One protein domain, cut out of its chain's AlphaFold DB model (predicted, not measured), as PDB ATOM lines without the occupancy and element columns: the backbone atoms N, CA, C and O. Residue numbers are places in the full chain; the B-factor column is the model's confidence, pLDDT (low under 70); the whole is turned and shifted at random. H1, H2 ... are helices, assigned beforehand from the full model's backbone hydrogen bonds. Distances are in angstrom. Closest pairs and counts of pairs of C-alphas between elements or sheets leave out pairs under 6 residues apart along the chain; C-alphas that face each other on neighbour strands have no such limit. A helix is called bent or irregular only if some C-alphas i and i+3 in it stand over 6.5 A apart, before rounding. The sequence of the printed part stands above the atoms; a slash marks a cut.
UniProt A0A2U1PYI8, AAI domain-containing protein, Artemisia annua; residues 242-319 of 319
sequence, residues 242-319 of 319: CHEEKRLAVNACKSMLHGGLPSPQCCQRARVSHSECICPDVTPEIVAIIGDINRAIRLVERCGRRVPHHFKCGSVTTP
ATOM      1  N   CYS A 242      18.096   3.597  -1.697       90.25
ATOM      2  CA  CYS A 242      18.091   3.851  -3.128       90.25
ATOM      3  C   CYS A 242      19.147   4.888  -3.556       90.25
ATOM      4  O   CYS A 242      19.873   4.688  -4.530       90.25
ATOM      5  N   HIS A 243      19.276   5.986  -2.803       88.88
ATOM      6  CA  HIS A 243      20.299   7.009  -3.029       88.88
ATOM      7  C   HIS A 243      21.724   6.459  -2.840       88.88
ATOM      8  O   HIS A 243      22.616   6.758  -3.636       88.88
ATOM      9  N   GLU A 244      21.954   5.635  -1.815       90.50
ATOM     10  CA  GLU A 244      23.275   5.047  -1.579       90.50
ATOM     11  C   GLU A 244      23.621   3.958  -2.610       90.50
ATOM     12  O   GLU A 244      24.751   3.927  -3.101       90.50
ATOM     13  N   GLU A 245      22.656   3.135  -3.044       90.31
ATOM     14  CA  GLU A 245      22.840   2.208  -4.170       90.31
ATOM     15  C   GLU A 245      23.280   2.938  -5.444       90.31
ATOM     16  O   GLU A 245      24.278   2.548  -6.060       90.31
ATOM     17  N   LYS A 246      22.584   4.024  -5.809       90.44
ATOM     18  CA  LYS A 246      22.934   4.882  -6.952       90.44
ATOM     19  C   LYS A 246      24.358   5.423  -6.828       90.44
ATOM     20  O   LYS A 246      25.162   5.266  -7.750       90.44
ATOM     21  N   ARG A 247      24.705   6.006  -5.675       90.06
ATOM     22  CA  ARG A 247      26.036   6.583  -5.413       90.06
ATOM     23  C   ARG A 247      27.149   5.543  -5.564       90.06
ATOM     24  O   ARG A 247      28.183   5.823  -6.176       90.06
ATOM     25  N   LEU A 248      26.937   4.338  -5.035       91.12
ATOM     26  CA  LEU A 248      27.887   3.228  -5.125       91.12
ATOM     27  C   LEU A 248      28.002   2.676  -6.554       91.12
ATOM     28  O   LEU A 248      29.114   2.371  -6.992       91.12
ATOM     29  N   ALA A 249      26.892   2.582  -7.292       88.81
ATOM     30  CA  ALA A 249      26.878   2.144  -8.685       88.81
ATOM     31  C   ALA A 249      27.628   3.125  -9.602       88.81
ATOM     32  O   ALA A 249      28.531   2.708 -10.326       88.81
ATOM     33  N   VAL A 250      27.330   4.429  -9.522       88.56
ATOM     34  CA  VAL A 250      27.991   5.470 -10.334       88.56
ATOM     35  C   VAL A 250      29.496   5.517 -10.059       88.56
ATOM     36  O   VAL A 250      30.290   5.565 -10.999       88.56
ATOM     37  N   ASN A 251      29.911   5.439  -8.789       90.75
ATOM     38  CA  ASN A 251      31.330   5.447  -8.434       90.75
ATOM     39  C   ASN A 251      32.068   4.206  -8.979       90.75
ATOM     40  O   ASN A 251      33.131   4.333  -9.584       90.75
ATOM     41  N   ALA A 252      31.485   3.009  -8.835       90.88
ATOM     42  CA  ALA A 252      32.097   1.766  -9.313       90.88
ATOM     43  C   ALA A 252      32.136   1.655 -10.851       90.88
ATOM     44  O   ALA A 252      33.091   1.106 -11.408       90.88
ATOM     45  N   CYS A 253      31.107   2.166 -11.536       89.50
ATOM     46  CA  CYS A 253      30.912   2.047 -12.982       89.50
ATOM     47  C   CYS A 253      31.368   3.269 -13.795       89.50
ATOM     48  O   CYS A 253      31.129   3.315 -15.003       89.50
ATOM     49  N   LYS A 254      32.074   4.227 -13.177       88.75
ATOM     50  CA  LYS A 254      32.577   5.443 -13.840       88.75
ATOM     51  C   LYS A 254      33.363   5.158 -15.129       88.75
ATOM     52  O   LYS A 254      33.274   5.933 -16.073       88.75
ATOM     53  N   SER A 255      34.073   4.028 -15.212       85.12
ATOM     54  CA  SER A 255      34.789   3.617 -16.431       85.12
ATOM     55  C   SER A 255      33.866   3.401 -17.638       85.12
ATOM     56  O   SER A 255      34.250   3.742 -18.754       85.12
ATOM     57  N   MET A 256      32.644   2.892 -17.440       83.88
ATOM     58  CA  MET A 256      31.680   2.676 -18.530       83.88
ATOM     59  C   MET A 256      31.132   3.992 -19.086       83.88
ATOM     60  O   MET A 256      30.954   4.114 -20.294       83.88
ATOM     61  N   LEU A 257      30.937   4.996 -18.222       81.00
ATOM     62  CA  LEU A 257      30.523   6.353 -18.609       81.00
ATOM     63  C   LEU A 257      31.596   7.096 -19.428       81.00
ATOM     64  O   LEU A 257      31.334   8.167 -19.952       81.00
ATOM     65  N   HIS A 258      32.807   6.548 -19.536       80.81
ATOM     66  CA  HIS A 258      33.882   7.063 -20.387       80.81
ATOM     67  C   HIS A 258      34.133   6.135 -21.596       80.81
ATOM     68  O   HIS A 258      35.202   6.165 -22.202       80.81
ATOM     69  N   GLY A 259      33.182   5.250 -21.924       78.94
ATOM     70  CA  GLY A 259      33.303   4.279 -23.015       78.94
ATOM     71  C   GLY A 259      34.266   3.114 -22.737       78.94
ATOM     72  O   GLY A 259      34.610   2.382 -23.667       78.94
ATOM     73  N   GLY A 260      34.707   2.928 -21.491       84.00
ATOM     74  CA  GLY A 260      35.539   1.804 -21.063       84.00
ATOM     75  C   GLY A 260      34.749   0.522 -20.770       84.00
ATOM     76  O   GLY A 260      33.521   0.476 -20.840       84.00
ATOM     77  N   LEU A 261      35.471  -0.541 -20.412       86.62
ATOM     78  CA  LEU A 261      34.873  -1.787 -19.920       86.62
ATOM     79  C   LEU A 261      34.495  -1.678 -18.423       86.62
ATOM     80  O   LEU A 261      35.113  -0.900 -17.682       86.62
ATOM     81  N   PRO A 262      33.501  -2.455 -17.949       89.25
ATOM     82  CA  PRO A 262      33.170  -2.533 -16.532       89.25
ATOM     83  C   PRO A 262      34.332  -3.109 -15.721       89.25
ATOM     84  O   PRO A 262      34.926  -4.126 -16.078       89.25
ATOM     85  N   SER A 263      34.614  -2.480 -14.580       90.94
ATOM     86  CA  SER A 263      35.471  -3.062 -13.549       90.94
ATOM     87  C   SER A 263      34.779  -4.270 -12.885       90.94
ATOM     88  O   SER A 263      33.545  -4.346 -12.880       90.94
ATOM     89  N   PRO A 264      35.521  -5.192 -12.240       91.06
ATOM     90  CA  PRO A 264      34.914  -6.269 -11.451       91.06
ATOM     91  C   PRO A 264      33.958  -5.747 -10.364       91.06
ATOM     92  O   PRO A 264      32.897  -6.327 -10.139       91.06
ATOM     93  N   GLN A 265      34.291  -4.603  -9.752       92.06
ATOM     94  CA  GLN A 265      33.445  -3.918  -8.770       92.06
ATOM     95  C   GLN A 265      32.150  -3.377  -9.398       92.06
ATOM     96  O   GLN A 265      31.077  -3.540  -8.817       92.06
ATOM     97  N   CYS A 266      32.221  -2.794 -10.602       92.50
ATOM     98  CA  CYS A 266      31.038  -2.387 -11.362       92.50
ATOM     99  C   CYS A 266      30.136  -3.588 -11.666       92.50
ATOM    100  O   CYS A 266      28.940  -3.531 -11.392       92.50
ATOM    101  N   CYS A 267      30.694  -4.708 -12.138       92.69
ATOM    102  CA  CYS A 267      29.905  -5.915 -12.385       92.69
ATOM    103  C   CYS A 267      29.273  -6.494 -11.112       92.69
ATOM    104  O   CYS A 267      28.141  -6.973 -11.161       92.69
ATOM    105  N   GLN A 268      29.956  -6.433  -9.965       92.88
ATOM    106  CA  GLN A 268      29.372  -6.840  -8.686       92.88
ATOM    107  C   GLN A 268      28.179  -5.950  -8.306       92.88
ATOM    108  O   GLN A 268      27.145  -6.473  -7.894       92.88
ATOM    109  N   ARG A 269      28.274  -4.626  -8.505       91.06
ATOM    110  CA  ARG A 269      27.147  -3.703  -8.289       91.06
ATOM    111  C   ARG A 269      26.010  -3.948  -9.282       91.06
ATOM    112  O   ARG A 269      24.889  -4.158  -8.844       91.06
ATOM    113  N   ALA A 270      26.292  -4.073 -10.578       90.62
ATOM    114  CA  ALA A 270      25.288  -4.340 -11.616       90.62
ATOM    115  C   ALA A 270      24.494  -5.651 -11.415       90.62
ATOM    116  O   ALA A 270      23.382  -5.784 -11.923       90.62
ATOM    117  N   ARG A 271      25.040  -6.628 -10.676       90.25
ATOM    118  CA  ARG A 271      24.316  -7.851 -10.283       90.25
ATOM    119  C   ARG A 271      23.328  -7.630  -9.140       90.25
ATOM    120  O   ARG A 271      22.263  -8.245  -9.165       90.25
ATOM    121  N   VAL A 272      23.712  -6.814  -8.155       89.69
ATOM    122  CA  VAL A 272      23.053  -6.684  -6.841       89.69
ATOM    123  C   VAL A 272      22.122  -5.470  -6.763       89.69
ATOM    124  O   VAL A 272      21.127  -5.537  -6.055       89.69
ATOM    125  N   SER A 273      22.411  -4.389  -7.492       88.56
ATOM    126  CA  SER A 273      21.585  -3.175  -7.504       88.56
ATOM    127  C   SER A 273      20.173  -3.432  -8.025       88.56
ATOM    128  O   SER A 273      19.967  -4.155  -9.007       88.56
ATOM    129  N   HIS A 274      19.201  -2.782  -7.393       89.81
ATOM    130  CA  HIS A 274      17.793  -2.926  -7.731       89.81
ATOM    131  C   HIS A 274      17.423  -2.061  -8.942       89.81
ATOM    132  O   HIS A 274      17.756  -0.876  -9.021       89.81
ATOM    133  N   SER A 275      16.692  -2.641  -9.899       86.50
ATOM    134  CA  SER A 275      16.239  -1.929 -11.103       86.50
ATOM    135  C   SER A 275      15.314  -0.759 -10.772       86.50
ATOM    136  O   SER A 275      15.407   0.280 -11.413       86.50
ATOM    137  N   GLU A 276      14.489  -0.894  -9.731       87.19
ATOM    138  CA  GLU A 276      13.631   0.175  -9.197       87.19
ATOM    139  C   GLU A 276      14.430   1.424  -8.802       87.19
ATOM    140  O   GLU A 276      13.950   2.542  -8.976       87.19
ATOM    141  N   CYS A 277      15.672   1.241  -8.345       89.69
ATOM    142  CA  CYS A 277      16.546   2.330  -7.938       89.69
ATOM    143  C   CYS A 277      17.405   2.886  -9.063       89.69
ATOM    144  O   CYS A 277      17.550   4.099  -9.159       89.69
ATOM    145  N   ILE A 278      17.957   2.043  -9.935       89.56
ATOM    146  CA  ILE A 278      18.806   2.532 -11.030       89.56
ATOM    147  C   ILE A 278      17.972   3.175 -12.147       89.56
ATOM    148  O   ILE A 278      18.349   4.224 -12.664       89.56
ATOM    149  N   CYS A 279      16.830   2.587 -12.516       89.75
ATOM    150  CA  CYS A 279      16.094   2.984 -13.716       89.75
ATOM    151  C   CYS A 279      15.562   4.427 -13.761       89.75
ATOM    152  O   CYS A 279      15.617   4.997 -14.847       89.75
ATOM    153  N   PRO A 280      15.080   5.054 -12.667       87.88
ATOM    154  CA  PRO A 280      14.620   6.446 -12.705       87.88
ATOM    155  C   PRO A 280      15.675   7.447 -13.201       87.88
ATOM    156  O   PRO A 280      15.309   8.459 -13.792       87.88
ATOM    157  N   ASP A 281      16.962   7.143 -13.011       85.94
ATOM    158  CA  ASP A 281      18.075   8.019 -13.398       85.94
ATOM    159  C   ASP A 281      18.644   7.673 -14.788       85.94
ATOM    160  O   ASP A 281      19.536   8.362 -15.281       85.94
ATOM    161  N   VAL A 282      18.155   6.610 -15.444       88.38
ATOM    162  CA  VAL A 282      18.611   6.217 -16.785       88.38
ATOM    163  C   VAL A 282      17.937   7.102 -17.834       88.38
ATOM    164  O   VAL A 282      16.795   6.880 -18.250       88.38
ATOM    165  N   THR A 283      18.675   8.118 -18.282       89.31
ATOM    166  CA  THR A 283      18.279   9.010 -19.378       89.31
ATOM    167  C   THR A 283      18.910   8.586 -20.713       89.31
ATOM    168  O   THR A 283      19.973   7.953 -20.728       89.31
ATOM    169  N   PRO A 284      18.310   8.961 -21.864       87.69
ATOM    170  CA  PRO A 284      18.909   8.724 -23.178       87.69
ATOM    171  C   PRO A 284      20.289   9.379 -23.339       87.69
ATOM    172  O   PRO A 284      21.147   8.830 -24.020       87.69
ATOM    173  N   GLU A 285      20.525  10.511 -22.671       87.12
ATOM    174  CA  GLU A 285      21.801  11.238 -22.677       87.12
ATOM    175  C   GLU A 285      22.938  10.398 -22.074       87.12
ATOM    176  O   GLU A 285      24.003  10.265 -22.676       87.12
ATOM    177  N   ILE A 286      22.697   9.746 -20.930       85.12
ATOM    178  CA  ILE A 286      23.675   8.848 -20.292       85.12
ATOM    179  C   ILE A 286      23.962   7.634 -21.188       85.12
ATOM    180  O   ILE A 286      25.111   7.206 -21.314       85.12
ATOM    181  N   VAL A 287      22.937   7.093 -21.854       87.00
ATOM    182  CA  VAL A 287      23.102   5.974 -22.798       87.00
ATOM    183  C   VAL A 287      23.894   6.399 -24.042       87.00
ATOM    184  O   VAL A 287      24.751   5.642 -24.497       87.00
ATOM    185  N   ALA A 288      23.686   7.617 -24.550       87.12
ATOM    186  CA  ALA A 288      24.448   8.172 -25.668       87.12
ATOM    187  C   ALA A 288      25.938   8.367 -25.325       87.12
ATOM    188  O   ALA A 288      26.794   8.086 -26.160       87.12
ATOM    189  N   ILE A 289      26.266   8.754 -24.085       84.06
ATOM    190  CA  ILE A 289      27.656   8.839 -23.600       84.06
ATOM    191  C   ILE A 289      28.336   7.454 -23.588       84.06
ATOM    192  O   ILE A 289      29.510   7.328 -23.938       84.06
ATOM    193  N   ILE A 290      27.605   6.392 -23.228       85.00
ATOM    194  CA  ILE A 290      28.104   5.005 -23.308       85.00
ATOM    195  C   ILE A 290      28.250   4.562 -24.778       85.00
ATOM    196  O   ILE A 290      29.128   3.757 -25.101       85.00
ATOM    197  N   GLY A 291      27.434   5.106 -25.682       84.06
ATOM    198  CA  GLY A 291      27.542   4.995 -27.139       84.06
ATOM    199  C   GLY A 291      26.206   4.636 -27.785       84.06
ATOM    200  O   GLY A 291      25.711   5.363 -28.638       84.06
ATOM    201  N   ASP A 292      25.609   3.523 -27.358       88.06
ATOM    202  CA  ASP A 292      24.252   3.123 -27.732       88.06
ATOM    203  C   ASP A 292      23.639   2.180 -26.681       88.06
ATOM    204  O   ASP A 292      24.325   1.626 -25.811       88.06
ATOM    205  N   ILE A 293      22.324   1.965 -26.781       87.56
ATOM    206  CA  ILE A 293      21.599   1.059 -25.883       87.56
ATOM    207  C   ILE A 293      22.090  -0.391 -26.010       87.56
ATOM    208  O   ILE A 293      22.212  -1.090 -25.006       87.56
ATOM    209  N   ASN A 294      22.463  -0.836 -27.216       90.56
ATOM    210  CA  ASN A 294      22.920  -2.207 -27.441       90.56
ATOM    211  C   ASN A 294      24.276  -2.467 -26.773       90.56
ATOM    212  O   ASN A 294      24.513  -3.548 -26.239       90.56
ATOM    213  N   ARG A 295      25.193  -1.490 -26.772       89.88
ATOM    214  CA  ARG A 295      26.458  -1.560 -26.033       89.88
ATOM    215  C   ARG A 295      26.199  -1.556 -24.537       89.88
ATOM    216  O   ARG A 295      26.785  -2.396 -23.864       89.88
ATOM    217  N   ALA A 296      25.311  -0.701 -24.031       88.50
ATOM    218  CA  ALA A 296      24.939  -0.714 -22.617       88.50
ATOM    219  C   ALA A 296      24.416  -2.100 -22.178       88.50
ATOM    220  O   ALA A 296      24.930  -2.661 -21.209       88.50
ATOM    221  N   ILE A 297      23.498  -2.702 -22.945       90.69
ATOM    222  CA  ILE A 297      22.983  -4.062 -22.705       90.69
ATOM    223  C   ILE A 297      24.123  -5.088 -22.724       90.69
ATOM    224  O   ILE A 297      24.335  -5.770 -21.724       90.69
ATOM    225  N   ARG A 298      24.946  -5.124 -23.785       90.62
ATOM    226  CA  ARG A 298      26.089  -6.054 -23.892       90.62
ATOM    227  C   ARG A 298      27.081  -5.932 -22.727       90.62
ATOM    228  O   ARG A 298      27.672  -6.934 -22.330       90.62
ATOM    229  N   LEU A 299      27.303  -4.737 -22.173       90.00
ATOM    230  CA  LEU A 299      28.178  -4.555 -21.005       90.00
ATOM    231  C   LEU A 299      27.547  -5.135 -19.724       90.00
ATOM    232  O   LEU A 299      28.237  -5.813 -18.962       90.00
ATOM    233  N   VAL A 300      26.243  -4.932 -19.517       89.94
ATOM    234  CA  VAL A 300      25.486  -5.482 -18.376       89.94
ATOM    235  C   VAL A 300      25.374  -7.013 -18.459       89.94
ATOM    236  O   VAL A 300      25.596  -7.710 -17.464       89.94
ATOM    237  N   GLU A 301      25.153  -7.556 -19.657       90.69
ATOM    238  CA  GLU A 301      25.139  -8.999 -19.920       90.69
ATOM    239  C   GLU A 301      26.516  -9.642 -19.732       90.69
ATOM    240  O   GLU A 301      26.611 -10.707 -19.122       90.69
ATOM    241  N   ARG A 302      27.605  -8.978 -20.153       89.44
ATOM    242  CA  ARG A 302      28.980  -9.416 -19.841       89.44
ATOM    243  C   ARG A 302      29.272  -9.412 -18.342       89.44
ATOM    244  O   ARG A 302      30.047 -10.243 -17.876       89.44
ATOM    245  N   CYS A 303      28.631  -8.532 -17.575       90.38
ATOM    246  CA  CYS A 303      28.652  -8.608 -16.120       90.38
ATOM    247  C   CYS A 303      27.807  -9.764 -15.556       90.38
ATOM    248  O   CYS A 303      27.885 -10.018 -14.356       90.38
ATOM    249  N   GLY A 304      27.054 -10.513 -16.363       90.50
ATOM    250  CA  GLY A 304      26.240 -11.657 -15.937       90.50
ATOM    251  C   GLY A 304      24.852 -11.285 -15.408       90.50
ATOM    252  O   GLY A 304      24.195 -12.123 -14.793       90.50
ATOM    253  N   ARG A 305      24.396 -10.044 -15.621       90.62
ATOM    254  CA  ARG A 305      23.024  -9.617 -15.322       90.62
ATOM    255  C   ARG A 305      22.203  -9.717 -16.609       90.62
ATOM    256  O   ARG A 305      22.523  -9.062 -17.593       90.62
ATOM    257  N   ARG A 306      21.146 -10.535 -16.607       89.19
ATOM    258  CA  ARG A 306      20.208 -10.617 -17.738       89.19
ATOM    259  C   ARG A 306      19.316  -9.378 -17.756       89.19
ATOM    260  O   ARG A 306      18.790  -8.992 -16.711       89.19
ATOM    261  N   VAL A 307      19.144  -8.791 -18.934       88.94
ATOM    262  CA  VAL A 307      18.243  -7.663 -19.180       88.94
ATOM    263  C   VAL A 307      17.021  -8.200 -19.937       88.94
ATOM    264  O   VAL A 307      17.216  -8.865 -20.951       88.94
ATOM    265  N   PRO A 308      15.774  -7.989 -19.474       88.44
ATOM    266  CA  PRO A 308      14.601  -8.428 -20.226       88.44
ATOM    267  C   PRO A 308      14.401  -7.584 -21.497       88.44
ATOM    268  O   PRO A 308      14.668  -6.378 -21.501       88.44
ATOM    269  N   HIS A 309      13.893  -8.211 -22.558       89.75
ATOM    270  CA  HIS A 309      13.466  -7.524 -23.781       89.75
ATOM    271  C   HIS A 309      12.260  -6.618 -23.523       89.75
ATOM    272  O   HIS A 309      11.427  -6.924 -22.666       89.75
ATOM    273  N   HIS A 310      12.177  -5.506 -24.260       86.81
ATOM    274  CA  HIS A 310      11.115  -4.493 -24.146       86.81
ATOM    275  C   HIS A 310      10.873  -3.953 -22.721       86.81
ATOM    276  O   HIS A 310       9.807  -3.422 -22.401       86.81
ATOM    277  N   PHE A 311      11.875  -4.056 -21.849       89.12
ATOM    278  CA  PHE A 311      11.842  -3.529 -20.496       89.12
ATOM    279  C   PHE A 311      12.064  -2.015 -20.512       89.12
ATOM    280  O   PHE A 311      13.065  -1.518 -21.033       89.12
ATOM    281  N   LYS A 312      11.134  -1.273 -19.904       88.75
ATOM    282  CA  LYS A 312      11.238   0.178 -19.735       88.75
ATOM    283  C   LYS A 312      12.001   0.507 -18.452       88.75
ATOM    284  O   LYS A 312      11.545   0.207 -17.353       88.75
ATOM    285  N   CYS A 313      13.139   1.170 -18.604       88.50
ATOM    286  CA  CYS A 313      14.023   1.605 -17.533       88.50
ATOM    287  C   CYS A 313      14.146   3.135 -17.601       88.50
ATOM    288  O   CYS A 313      14.890   3.680 -18.416       88.50
ATOM    289  N   GLY A 314      13.332   3.830 -16.799       86.75
ATOM    290  CA  GLY A 314      13.225   5.290 -16.843       86.75
ATOM    291  C   GLY A 314      12.634   5.774 -18.167       86.75
ATOM    292  O   GLY A 314      11.516   5.399 -18.537       86.75
ATOM    293  N   SER A 315      13.403   6.590 -18.885       86.44
ATOM    294  CA  SER A 315      13.040   7.126 -20.206       86.44
ATOM    295  C   SER A 315      13.546   6.268 -21.374       86.44
ATOM    296  O   SER A 315      13.359   6.642 -22.529       86.44
ATOM    297  N   VAL A 316      14.192   5.133 -21.094       88.19
ATOM    298  CA  VAL A 316      14.807   4.248 -22.090       88.19
ATOM    299  C   VAL A 316      14.084   2.897 -22.101       88.19
ATOM    300  O   VAL A 316      13.758   2.357 -21.047       88.19
ATOM    301  N   THR A 317      13.848   2.327 -23.283       89.00
ATOM    302  CA  THR A 317      13.235   0.995 -23.448       89.00
ATOM    303  C   THR A 317      14.201   0.083 -24.187       89.00
ATOM    304  O   THR A 317      14.775   0.497 -25.195       89.00
ATOM    305  N   THR A 318      14.400  -1.140 -23.694       87.44
ATOM    306  CA  THR A 318      15.270  -2.128 -24.346       87.44
ATOM    307  C   THR A 318      14.648  -2.663 -25.645       87.44
ATOM    308  O   THR A 318      13.419  -2.752 -25.739       87.44
ATOM    309  N   PRO A 319      15.468  -2.982 -26.664       83.25
ATOM    310  CA  PRO A 319      14.993  -3.508 -27.938       83.25
ATOM    311  C   PRO A 319      14.488  -4.957 -27.835       83.25
ATOM    312  O   PRO A 319      14.800  -5.665 -26.842       83.25
TER     313      PRO A 319
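What this domain is: This is residues 242 to 319 of the 319 residues of the protein "AAI domain-containing protein" of Artemisia annua (UniProt A0A2U1PYI8). H1, the longest helix, folds with H2 into a helical hairpin on one side of a rounded cluster; H3 makes a corner with H1's first residues, H4 and H5 lie on the other side, and residues 303 to 319 form a tail. The 78 printed residues hold five helices, H1 to H5 in order, and no named strand: all helix, compact, radius of gyration of the C-alphas 11.3 A, spans 27 by 25 by 23 A.

Where its parts are: H1, residues 242 to 253, begins at C-alpha (18.091, 3.851, -3.128) and is 16.3 A long. H2 is 264 to 272, H3 275 to 281, H4 284 to 290; H5, 293 to 302, ends at (28.980, -9.416, -19.841).

How they stand to each other: H1 touches H2 with residues 248 to 253 alone, opposite ways at a shallow tilt of 30 degrees; closest C-alphas, Cys 253 and Cys 266, 4.7 A. H1 touches H3 with 242 to 246 alone, about perpendicular at 76 degrees; closest C-alphas, Cys 242 and Cys 277, 5.3 A. H4 and H5 only just touch, only at the corner, with 3 pairs of C-alphas within 8 A; closest, Val 287 and Ile 293, 6.0 A. H3 is only just irregular, C-alphas 277 and 280 being 6.6 A apart; 1 of 3 O i to N i+4 pairs and 2 of 4 O i to N i+3 pairs are within hydrogen-bond range. In H1, H2, H4 and H5 every O i to N i+4 pair is.

The domain as a whole: The C-alphas farthest apart, Glu 244 and Pro 319, are 28.9 A apart. The printed part has no cut, no link is long, and no printed residue is under 70 in pLDDT.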